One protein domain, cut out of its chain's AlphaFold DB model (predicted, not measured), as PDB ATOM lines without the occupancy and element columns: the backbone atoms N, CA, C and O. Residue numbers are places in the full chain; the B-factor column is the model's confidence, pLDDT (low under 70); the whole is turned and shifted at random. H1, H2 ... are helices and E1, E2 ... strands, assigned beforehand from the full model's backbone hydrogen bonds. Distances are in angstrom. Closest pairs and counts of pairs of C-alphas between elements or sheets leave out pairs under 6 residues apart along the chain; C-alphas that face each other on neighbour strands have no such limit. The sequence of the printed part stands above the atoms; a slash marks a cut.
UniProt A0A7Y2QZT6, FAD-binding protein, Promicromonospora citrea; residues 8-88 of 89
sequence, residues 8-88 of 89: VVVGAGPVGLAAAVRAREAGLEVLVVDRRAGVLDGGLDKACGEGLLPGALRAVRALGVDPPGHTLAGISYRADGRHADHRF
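Overview. This is residues 8 to 88 of the 89 residues of the protein "FAD-binding protein" of Promicromonospora citrea (UniProt A0A7Y2QZT6). A small parallel strand pair, E1 and E2, with helix H1 packed over it makes one end of this model, and a two-stranded hairpin, E3 and E4, makes an arm at the other end. The short helix H2 and two long stretches with no named element lie between them, and the arm, whose residues 78 to 83 stand free, makes much of the length. The printed part has 81 residues with two named helices and four named strands, in the order E1, H1, E2, H2, E3, E4. Of the two sheets, E1 with E2 is parallel and E3 with E4 antiparallel; the class is mixed, helices and strands, with 39 residues, under half, in named elements. The whole is only just loose, close to extended, with a radius of gyration of the C-alphas of 17.2 A and spans of 57 by 26 by 18 A.

Arrangement. E1, residues 8 to 10, and E2, residues 30 to 33, are parallel neighbours at 25 degrees; N 9 and O 31 are 2.8 A apart and N 33 and O 9 are 2.9 A apart, within hydrogen-bond range. With H1, residues 14 to 25, they form a strand-helix-strand unit, two parallel neighbour strands with a helix between them along the chain, and its crossover is right-handed. The closest C-alphas of E1 and H1 are those of Val 9 and Gly 16, 6.1 A apart. Those of H1 and E2 are Ala 20 and Val 30, 6.4 A apart. H2, residues 54 to 61, is only just apart from H1, with the closest C-alphas 8.1 A apart. E3, residues 74 to 79, and E4, residues 82 to 87, form a hairpin, antiparallel at 173 degrees; N 75 and O 86 are 2.8 A apart and N 84 and O 77 are 2.9 A apart, within hydrogen-bond range. Both strands of the hairpin are apart from E1, H1 and E2, and E4 is also apart from H2. In H1 and H2 every O i to N i+4 pair is within hydrogen-bond range.

Along the chain. E1 begins at C-alpha 8, at (110.242, 82.651, 83.950), and measures 6.5 A from first to last C-alpha. H1 measures 16.4 A, E2 9.9 A and H2 10.6 A, with C-alpha 54 of H2 at (111.075, 102.735, 63.073). E3 measures 17.0 A and E4 16.9 A, ending at C-alpha 87, at (118.140, 113.405, 57.309).

Size, cuts and confidence. The two C-alphas farthest apart are those of Gly 27 and Gly 81, 58.2 A. The links E2 to H2, with 20 residues, and H2 to E3, with 12, are long; the other three are tight. The printed part has no cut. The mean pLDDT of the printed part is 89.8, and residues 42 to 43 are under 70.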
ATOM      1  N   VAL A   8     109.417  81.734  83.154       96.62
ATOM      2  CA  VAL A   8     110.242  82.651  83.950       96.62
ATOM      3  C   VAL A   8     111.105  83.494  83.016       96.62
ATOM      4  O   VAL A   8     111.922  82.965  82.264       96.62
ATOM      5  N   VAL A   9     110.952  84.816  83.084       96.38
ATOM      6  CA  VAL A   9     111.761  85.780  82.331       96.38
ATOM      7  C   VAL A   9     112.783  86.419  83.263       96.38
ATOM      8  O   VAL A   9     112.428  87.106  84.219       96.38
ATOM      9  N   VAL A  10     114.067  86.222  82.969       95.25
ATOM     10  CA  VAL A  10     115.165  86.826  83.733       95.25
ATOM     11  C   VAL A  10     115.641  88.095  83.025       95.25
ATOM     12  O   VAL A  10     116.270  88.037  81.971       95.25
ATOM     13  N   GLY A  11     115.346  89.243  83.632       92.31
ATOM     14  CA  GLY A  11     115.615  90.588  83.134       92.31
ATOM     15  C   GLY A  11     114.339  91.316  82.704       92.31
ATOM     16  O   GLY A  11     113.684  90.928  81.743       92.31
ATOM     17  N   ALA A  12     114.033  92.430  83.362       91.62
ATOM     18  CA  ALA A  12     112.927  93.341  83.071       91.62
ATOM     19  C   ALA A  12     113.346  94.489  82.128       91.62
ATOM     20  O   ALA A  12     112.807  95.588  82.172       91.62
ATOM     21  N   GLY A  13     114.326  94.244  81.253       89.88
ATOM     22  CA  GLY A  13     114.623  95.151  80.141       89.88
ATOM     23  C   GLY A  13     113.558  95.075  79.034       89.88
ATOM     24  O   GLY A  13     112.709  94.182  79.065       89.88
ATOM     25  N   PRO A  14     113.633  95.933  77.998       89.06
ATOM     26  CA  PRO A  14     112.625  96.000  76.935       89.06
ATOM     27  C   PRO A  14     112.324  94.651  76.268       89.06
ATOM     28  O   PRO A  14     111.167  94.311  76.045       89.06
ATOM     29  N   VAL A  15     113.360  93.849  76.000       92.00
ATOM     30  CA  VAL A  15     113.210  92.519  75.386       92.00
ATOM     31  C   VAL A  15     112.505  91.541  76.326       92.00
ATOM     32  O   VAL A  15     111.603  90.826  75.898       92.00
ATOM     33  N   GLY A  16     112.887  91.520  77.606       94.69
ATOM     34  CA  GLY A  16     112.286  90.625  78.592       94.69
ATOM     35  C   GLY A  16     110.825  90.974  78.863       94.69
ATOM     36  O   GLY A  16     109.972  90.094  78.849       94.69
ATOM     37  N   LEU A  17     110.510  92.263  79.004       92.56
ATOM     38  CA  LEU A  17     109.127  92.717  79.160       92.56
ATOM     39  C   LEU A  17     108.288  92.434  77.912       92.56
ATOM     40  O   LEU A  17     107.169  91.948  78.042       92.56
ATOM     41  N   ALA A  18     108.828  92.646  76.708       94.44
ATOM     42  CA  ALA A  18     108.133  92.277  75.477       94.44
ATOM     43  C   ALA A  18     107.829  90.770  75.426       94.44
ATOM     44  O   ALA A  18     106.705  90.382  75.111       94.44
ATOM     45  N   ALA A  19     108.796  89.918  75.783       96.38
ATOM     46  CA  ALA A  19     108.595  88.472  75.856       96.38
ATOM     47  C   ALA A  19     107.542  88.089  76.908       96.38
ATOM     48  O   ALA A  19     106.665  87.274  76.629       96.38
ATOM     49  N   ALA A  20     107.589  88.715  78.087       96.12
ATOM     50  CA  ALA A  20     106.622  88.491  79.153       96.12
ATOM     51  C   ALA A  20     105.198  88.859  78.716       96.12
ATOM     52  O   ALA A  20     104.278  88.072  78.922       96.12
ATOM     53  N   VAL A  21     105.018  90.008  78.054       95.56
ATOM     54  CA  VAL A  21     103.718  90.431  77.510       95.56
ATOM     55  C   VAL A  21     103.200  89.410  76.498       95.56
ATOM     56  O   VAL A  21     102.070  88.953  76.639       95.56
ATOM     57  N   ARG A  22     104.024  88.971  75.538       96.19
ATOM     58  CA  ARG A  22     103.596  87.965  74.548       96.19
ATOM     59  C   ARG A  22     103.257  86.612  75.183       96.19
ATOM     60  O   ARG A  22     102.285  85.984  74.779       96.19
ATOM     61  N   ALA A  23     104.008  86.174  76.192       97.00
ATOM     62  CA  ALA A  23     103.694  84.952  76.931       97.00
ATOM     63  C   ALA A  23     102.367  85.075  77.704       97.00
ATOM     64  O   ALA A  23     101.560  84.146  77.695       97.00
ATOM     65  N   ARG A  24     102.092  86.242  78.304       96.31
ATOM     66  CA  ARG A  24     100.800  86.529  78.948       96.31
ATOM     67  C   ARG A  24      99.642  86.550  77.952       96.31
ATOM     68  O   ARG A  24      98.597  85.986  78.248       96.31
ATOM     69  N   GLU A  25      99.821  87.159  76.781       95.81
ATOM     70  CA  GLU A  25      98.821  87.153  75.701       95.81
ATOM     71  C   GLU A  25      98.515  85.731  75.197       95.81
ATOM     72  O   GLU A  25      97.392  85.456  74.785       95.81
ATOM     73  N   ALA A  26      99.484  84.814  75.285       97.31
ATOM     74  CA  ALA A  26      99.301  83.394  74.988       97.31
ATOM     75  C   ALA A  26      98.619  82.597  76.124       97.31
ATOM     76  O   ALA A  26      98.425  81.391  75.986       97.31
ATOM     77  N   GLY A  27      98.251  83.246  77.235       97.38
ATOM     78  CA  GLY A  27      97.537  82.631  78.359       97.38
ATOM     79  C   GLY A  27      98.420  81.972  79.423       97.38
ATOM     80  O   GLY A  27      97.887  81.296  80.295       97.38
ATOM     81  N   LEU A  28      99.742  82.168  79.378       97.75
ATOM     82  CA  LEU A  28     100.692  81.546  80.308       97.75
ATOM     83  C   LEU A  28     100.822  82.337  81.618       97.75
ATOM     84  O   LEU A  28     100.739  83.571  81.624       97.75
ATOM     85  N   GLU A  29     101.092  81.666  82.737       96.81
ATOM     86  CA  GLU A  29     101.582  82.311  83.959       96.81
ATOM     87  C   GLU A  29     103.056  82.698  83.811       96.81
ATOM     88  O   GLU A  29     103.909  81.874  83.491       96.81
ATOM     89  N   VAL A  30     103.357  83.987  84.015       96.56
ATOM     90  CA  VAL A  30     104.687  84.548  83.757       96.56
ATOM     91  C   VAL A  30     105.238  85.203  85.013       96.56
ATOM     92  O   VAL A  30     104.619  86.112  85.568       96.56
ATOM     93  N   LEU A  31     106.442  84.794  85.408       94.75
ATOM     94  CA  LEU A  31     107.220  85.425  86.467       94.75
ATOM     95  C   LEU A  31     108.400  86.189  85.859       94.75
ATOM     96  O   LEU A  31     109.279  85.592  85.239       94.75
ATOM     97  N   VAL A  32     108.452  87.506  86.064       93.44
ATOM     98  CA  VAL A  32     109.593  88.340  85.660       93.44
ATOM     99  C   VAL A  32     110.485  88.599  86.868       93.44
ATOM    100  O   VAL A  32     110.007  89.018  87.921       93.44
ATOM    101  N   VAL A  33     111.787  88.377  86.712       92.38
ATOM    102  CA  VAL A  33     112.784  88.596  87.762       92.38
ATOM    103  C   VAL A  33     113.863  89.532  87.241       92.38
ATOM    104  O   VAL A  33     114.536  89.214  86.265       92.38
ATOM    105  N   ASP A  34     114.080  90.664  87.906       90.81
ATOM    106  CA  ASP A  34     115.220  91.550  87.649       90.81
ATOM    107  C   ASP A  34     115.956  91.846  88.960       90.81
ATOM    108  O   ASP A  34     115.376  91.812  90.043       90.81
ATOM    109  N   ARG A  35     117.259  92.118  88.863       88.56
ATOM    110  CA  ARG A  35     118.090  92.521  90.004       88.56
ATOM    111  C   ARG A  35     117.842  93.979  90.393       88.56
ATOM    112  O   ARG A  35     118.045  94.346  91.547       88.56
ATOM    113  N   ARG A  36     117.506  94.829  89.424       82.00
ATOM    114  CA  ARG A  36     117.335  96.267  89.619       82.00
ATOM    115  C   ARG A  36     115.990  96.531  90.291       82.00
ATOM    116  O   ARG A  36     114.952  96.078  89.817       82.00
ATOM    117  N   ALA A  37     116.016  97.293  91.380       77.81
ATOM    118  CA  ALA A  37     114.806  97.873  91.945       77.81
ATOM    119  C   ALA A  37     114.287  98.993  91.023       77.81
ATOM    120  O   ALA A  37     115.066  99.607  90.296       77.81
ATOM    121  N   GLY A  38     112.978  99.239  91.043       71.31
ATOM    122  CA  GLY A  38     112.358 100.356  90.326       71.31
ATOM    123  C   GLY A  38     112.205 100.197  88.805       71.31
ATOM    124  O   GLY A  38     111.875 101.137  88.090       71.31
ATOM    125  N   VAL A  39     112.449  99.002  88.256       72.75
ATOM    126  CA  VAL A  39     112.234  98.769  86.813       72.75
ATOM    127  C   VAL A  39     110.745  98.737  86.469       72.75
ATOM    128  O   VAL A  39     110.342  99.199  85.408       72.75
ATOM    129  N   LEU A  40     109.923  98.201  87.373       70.25
ATOM    130  CA  LEU A  40     108.487  98.020  87.155       70.25
ATOM    131  C   LEU A  40     107.638  99.221  87.605       70.25
ATOM    132  O   LEU A  40     106.470  99.287  87.239       70.25
ATOM    133  N   ASP A  41     108.201 100.157  88.377       74.19
ATOM    134  CA  ASP A  41     107.519 101.382  88.834       74.19
ATOM    135  C   ASP A  41     107.915 102.634  88.022       74.19
ATOM    136  O   ASP A  41     107.453 103.735  88.312       74.19
ATOM    137  N   GLY A  42     108.744 102.461  86.985       66.56
ATOM    138  CA  GLY A  42     109.204 103.542  86.112       66.56
ATOM    139  C   GLY A  42     110.345 104.388  86.685       66.56
ATOM    140  O   GLY A  42     110.735 105.364  86.051       66.56
ATOM    141  N   GLY A  43     110.905 104.027  87.844       66.25
ATOM    142  CA  GLY A  43     112.013 104.742  88.485       66.25
ATOM    143  C   GLY A  43     113.401 104.460  87.896       66.25
ATOM    144  O   GLY A  43     114.390 105.033  88.358       66.25
ATOM    145  N   LEU A  44     113.514 103.571  86.904       74.56
ATOM    146  CA  LEU A  44     114.792 103.255  86.271       74.56
ATOM    147  C   LEU A  44     115.205 104.335  85.257       74.56
ATOM    148  O   LEU A  44     114.725 104.348  84.126       74.56
ATOM    149  N   ASP A  45     116.188 105.152  85.626       74.75
ATOM    150  CA  ASP A  45     116.886 106.040  84.694       74.75
ATOM    151  C   ASP A  45     118.022 105.292  83.972       74.75
ATOM    152  O   ASP A  45     119.009 104.849  84.580       74.75
ATOM    153  N   LYS A  46     117.877 105.102  82.654       73.50
ATOM    154  CA  LYS A  46     118.907 104.489  81.813       73.50
ATOM    155  C   LYS A  46     118.937 105.104  80.415       73.50
ATOM    156  O   LYS A  46     118.142 104.740  79.560       73.50
ATOM    157  N   ALA A  47     119.997 105.860  80.132       72.75
ATOM    158  CA  ALA A  47     120.218 106.511  78.832       72.75
ATOM    159  C   ALA A  47     120.371 105.571  77.613       72.75
ATOM    160  O   ALA A  47     120.404 106.001  76.462       72.75
ATOM    161  N   CYS A  48     120.519 104.260  77.828       78.69
ATOM    162  CA  CYS A  48     120.634 103.322  76.714       78.69
ATOM    163  C   CYS A  48     119.241 103.018  76.157       78.69
ATOM    164  O   CYS A  48     118.449 102.375  76.840       78.69
ATOM    165  N   GLY A  49     118.992 103.389  74.900       78.75
ATOM    166  CA  GLY A  49     117.730 103.098  74.210       78.75
ATOM    167  C   GLY A  49     116.745 104.265  74.131       78.75
ATOM    168  O   GLY A  49     115.594 104.037  73.781       78.75
ATOM    169  N   GLU A  50     117.184 105.499  74.403       85.19
ATOM    170  CA  GLU A  50     116.354 106.709  74.259       85.19
ATOM    171  C   GLU A  50     115.893 106.956  72.809       85.19
ATOM    172  O   GLU A  50     114.824 107.513  72.572       85.19
ATOM    173  N   GLY A  51     116.682 106.516  71.822       89.12
ATOM    174  CA  GLY A  51     116.329 106.575  70.406       89.12
ATOM    175  C   GLY A  51     115.713 105.267  69.912       89.12
ATOM    176  O   GLY A  51     116.382 104.232  69.890       89.12
ATOM    177  N   LEU A  52     114.464 105.316  69.444       90.56
ATOM    178  CA  LEU A  52     113.793 104.176  68.818       90.56
ATOM    179  C   LEU A  52     113.825 104.293  67.292       90.56
ATOM    180  O   LEU A  52     113.279 105.230  66.712       90.56
ATOM    181  N   LEU A  53     114.413 103.295  66.632       90.31
ATOM    182  CA  LEU A  53     114.303 103.147  65.180       90.31
ATOM    183  C   LEU A  53     112.864 102.767  64.777       90.31
ATOM    184  O   LEU A  53     112.141 102.175  65.586       90.31
ATOM    185  N   PRO A  54     112.449 102.995  63.514       90.44
ATOM    186  CA  PRO A  54     111.075 102.735  63.073       90.44
ATOM    187  C   PRO A  54     110.557 101.320  63.377       90.44
ATOM    188  O   PRO A  54     109.390 101.145  63.719       90.44
ATOM    189  N   GLY A  55     111.418 100.299  63.285       92.12
ATOM    190  CA  GLY A  55     111.058  98.921  63.639       92.12
ATOM    191  C   GLY A  55     110.749  98.737  65.128       92.12
ATOM    192  O   GLY A  55     109.749  98.109  65.470       92.12
ATOM    193  N   ALA A  56     111.558  99.337  66.004       92.00
ATOM    194  CA  ALA A  56     111.347  99.292  67.448       92.00
ATOM    195  C   ALA A  56     110.076 100.056  67.851       92.00
ATOM    196  O   ALA A  56     109.288  99.550  68.645       92.00
ATOM    197  N   LEU A  57     109.823 101.220  67.235       91.81
ATOM    198  CA  LEU A  57     108.599 101.989  67.464       91.81
ATOM    199  C   LEU A  57     107.343 101.190  67.084       91.81
ATOM    200  O   LEU A  57     106.376 101.165  67.841       91.81
ATOM    201  N   ARG A  58     107.356 100.488  65.941       92.75
ATOM    202  CA  ARG A  58     106.249  99.591  65.563       92.75
ATOM    203  C   ARG A  58     106.056  98.463  66.573       92.75
ATOM    204  O   ARG A  58     104.919  98.173  66.935       92.75
ATOM    205  N   ALA A  59     107.142  97.844  67.034       92.94
ATOM    206  CA  ALA A  59     107.077  96.750  67.998       92.94
ATOM    207  C   ALA A  59     106.486  97.196  69.344       92.94
ATOM    208  O   ALA A  59     105.624  96.505  69.881       92.94
ATOM    209  N   VAL A  60     106.894  98.362  69.858       92.00
ATOM    210  CA  VAL A  60     106.391  98.892  71.136       92.00
ATOM    211  C   VAL A  60     104.915  99.302  71.031       92.00
ATOM    212  O   VAL A  60     104.119  98.952  71.900       92.00
ATOM    213  N   ARG A  61     104.504  99.904  69.904       93.25
ATOM    214  CA  ARG A  61     103.090 100.216  69.623       93.25
ATOM    215  C   ARG A  61     102.230  98.958  69.519       93.25
ATOM    216  O   ARG A  61     101.112  98.942  70.019       93.25
ATOM    217  N   ALA A  62     102.753  97.887  68.923       93.56
ATOM    218  CA  ALA A  62     102.075  96.591  68.853       93.56
ATOM    219  C   ALA A  62     101.955  95.880  70.217       93.56
ATOM    220  O   ALA A  62     101.280  94.856  70.301       93.56
ATOM    221  N   LEU A  63     102.632  96.380  71.256       93.25
ATOM    222  CA  LEU A  63     102.448  95.986  72.657       93.25
ATOM    223  C   LEU A  63     101.500  96.946  73.406       93.25
ATOM    224  O   LEU A  63     101.350  96.831  74.616       93.25
ATOM    225  N   GLY A  64     100.886  97.912  72.712       92.62
ATOM    226  CA  GLY A  64      99.996  98.912  73.308       92.62
ATOM    227  C   GLY A  64     100.715 100.042  74.049       92.62
ATOM    228  O   GLY A  64     100.081 100.764  74.814       92.62
ATOM    229  N   VAL A  65     102.025 100.208  73.844       90.31
ATOM    230  CA  VAL A  65     102.837 101.224  74.524       90.31
ATOM    231  C   VAL A  65     103.122 102.388  73.569       90.31
ATOM    232  O   VAL A  65     103.562 102.175  72.439       90.31
ATOM    233  N   ASP A  66     102.907 103.621  74.028       89.69
ATOM    234  CA  ASP A  66     103.234 104.850  73.291       89.69
ATOM    235  C   ASP A  66     103.922 105.847  74.240       89.69
ATOM    236  O   ASP A  66     103.247 106.637  74.906       89.69
ATOM    237  N   PRO A  67     105.255 105.755  74.411       84.12
ATOM    238  CA  PRO A  67     105.967 106.624  75.337       84.12
ATOM    239  C   PRO A  67     106.076 108.050  74.771       84.12
ATOM    240  O   PRO A  67     106.170 108.225  73.552       84.12
ATOM    241  N   PRO A  68     106.122 109.082  75.634       87.69
ATOM    242  CA  PRO A  68     106.406 110.438  75.184       87.69
ATOM    243  C   PRO A  68     107.791 110.495  74.530       87.69
ATOM    244  O   PRO A  68     108.733 109.838  74.970       87.69
ATOM    245  N   GLY A  69     107.926 111.304  73.482       89.38
ATOM    246  CA  GLY A  69     109.195 111.455  72.782       89.38
ATOM    247  C   GLY A  69     109.141 112.481  71.660       89.38
ATOM    248  O   GLY A  69     108.117 113.119  71.411       89.38
ATOM    249  N   HIS A  70     110.267 112.620  70.967       91.31
ATOM    250  CA  HIS A  70     110.424 113.528  69.837       91.31
ATOM    251  C   HIS A  70     110.894 112.761  68.605       91.31
ATOM    252  O   HIS A  70     111.663 111.805  68.700       91.31
ATOM    253  N   THR A  71     110.451 113.200  67.427       90.62
ATOM    254  CA  THR A  71     110.953 112.637  66.170       90.62
ATOM    255  C   THR A  71     112.411 113.044  65.986       90.62
ATOM    256  O   THR A  71     112.727 114.233  65.934       90.62
ATOM    257  N   LEU A  72     113.299 112.060  65.853       90.81
ATOM    258  CA  LEU A  72     114.673 112.291  65.420       90.81
ATOM    259  C   LEU A  72     114.662 112.479  63.900       90.81
ATOM    260  O   LEU A  72     114.306 111.560  63.171       90.81
ATOM    261  N   ALA A  73     115.012 113.673  63.422       91.44
ATOM    262  CA  ALA A  73     114.931 114.012  61.998       91.44
ATOM    263  C   ALA A  73     116.186 113.622  61.193       91.44
ATOM    264  O   ALA A  73     116.174 113.670  59.963       91.44
ATOM    265  N   GLY A  74     117.289 113.287  61.862       93.44
ATOM    266  CA  GLY A  74     118.575 113.042  61.219       93.44
ATOM    267  C   GLY A  74     119.757 113.095  62.183       93.44
ATOM    268  O   GLY A  74     119.582 113.179  63.397       93.44
ATOM    269  N   ILE A  75     120.963 113.077  61.620       94.00
ATOM    270  CA  ILE A  75     122.247 113.160  62.328       94.00
ATOM    271  C   ILE A  75     123.051 114.324  61.745       94.00
ATOM    272  O   ILE A  75     123.077 114.522  60.532       94.00
ATOM    273  N   SER A  76     123.724 115.074  62.618       95.62
ATOM    274  CA  SER A  76     124.652 116.151  62.261       95.62
ATOM    275  C   SER A  76     126.015 115.851  62.878       95.62
ATOM    276  O   SER A  76     126.129 115.724  64.097       95.62
ATOM    277  N   TYR A  77     127.052 115.742  62.049       96.50
ATOM    278  CA  TYR A  77     128.444 115.700  62.496       96.50
ATOM    279  C   TYR A  77     129.013 117.117  62.460       96.50
ATOM    280  O   TYR A  77     128.870 117.800  61.449       96.50
ATOM    281  N   ARG A  78     129.660 117.571  63.540       96.69
ATOM    282  CA  ARG A  78     130.170 118.947  63.676       96.69
ATOM    283  C   ARG A  78     131.625 118.950  64.130       96.69
ATOM    284  O   ARG A  78     131.951 118.286  65.108       96.69
ATOM    285  N   ALA A  79     132.473 119.710  63.442       96.62
ATOM    286  CA  ALA A  79     133.875 119.908  63.814       96.62
ATOM    287  C   ALA A  79     134.409 121.229  63.242       96.62
ATOM    288  O   ALA A  79     134.400 121.403  62.026       96.62
ATOM    289  N   ASP A  80     134.893 122.136  64.097       92.62
ATOM    290  CA  ASP A  80     135.597 123.388  63.753       92.62
ATOM    291  C   ASP A  80     135.086 124.088  62.479       92.62
ATOM    292  O   ASP A  80     135.748 124.113  61.441       92.62
ATOM    293  N   GLY A  81     133.857 124.614  62.533       93.75
ATOM    294  CA  GLY A  81     133.231 125.343  61.420       93.75
ATOM    295  C   GLY A  81     132.723 124.473  60.262       93.75
ATOM    296  O   GLY A  81     132.074 124.990  59.357       93.75
ATOM    297  N   ARG A  82     132.962 123.158  60.292       96.31
ATOM    298  CA  ARG A  82     132.428 122.190  59.326       96.31
ATOM    299  C   ARG A  82     131.247 121.444  59.932       96.31
ATOM    300  O   ARG A  82     131.271 121.065  61.106       96.31
ATOM    301  N   HIS A  83     130.238 121.190  59.108       96.62
ATOM    302  CA  HIS A  83     129.181 120.238  59.423       96.62
ATOM    303  C   HIS A  83     128.940 119.272  58.265       96.62
ATOM    304  O   HIS A  83     129.246 119.581  57.114       96.62
ATOM    305  N   ALA A  84     128.378 118.114  58.583       96.69
ATOM    306  CA  ALA A  84     127.769 117.213  57.621       96.69
ATOM    307  C   ALA A  84     126.434 116.740  58.196       96.69
ATOM    308  O   ALA A  84     126.402 116.132  59.268       96.69
ATOM    309  N   ASP A  85     125.350 117.032  57.482       96.25
ATOM    310  CA  ASP A  85     123.993 116.716  57.908       96.25
ATOM    311  C   ASP A  85     123.412 115.594  57.047       96.25
ATOM    312  O   ASP A  85     123.541 115.590  55.821       96.25
ATOM    313  N   HIS A  86     122.725 114.654  57.689       95.88
ATOM    314  CA  HIS A  86     121.961 113.609  57.021       95.88
ATOM    315  C   HIS A  86     120.578 113.494  57.653       95.88
ATOM    316  O   HIS A  86     120.467 113.285  58.859       95.88
ATOM    317  N   ARG A  87     119.517 113.619  56.848       94.00
ATOM    318  CA  ARG A  87     118.140 113.405  57.309       94.00
ATOM    319  C   ARG A  87     117.775 111.930  57.229       94.00
ATOM    320  O   ARG A  87     118.118 111.271  56.252       94.00
ATOM    321  N   PHE A  88     117.045 111.444  58.225       87.00
ATOM    322  CA  PHE A  88     116.369 110.155  58.119       87.00
ATOM    323  C   PHE A  88     115.177 110.357  57.177       87.00
ATOM    324  O   PHE A  88     114.315 111.186  57.466       87.00
TER     325      PHE A  88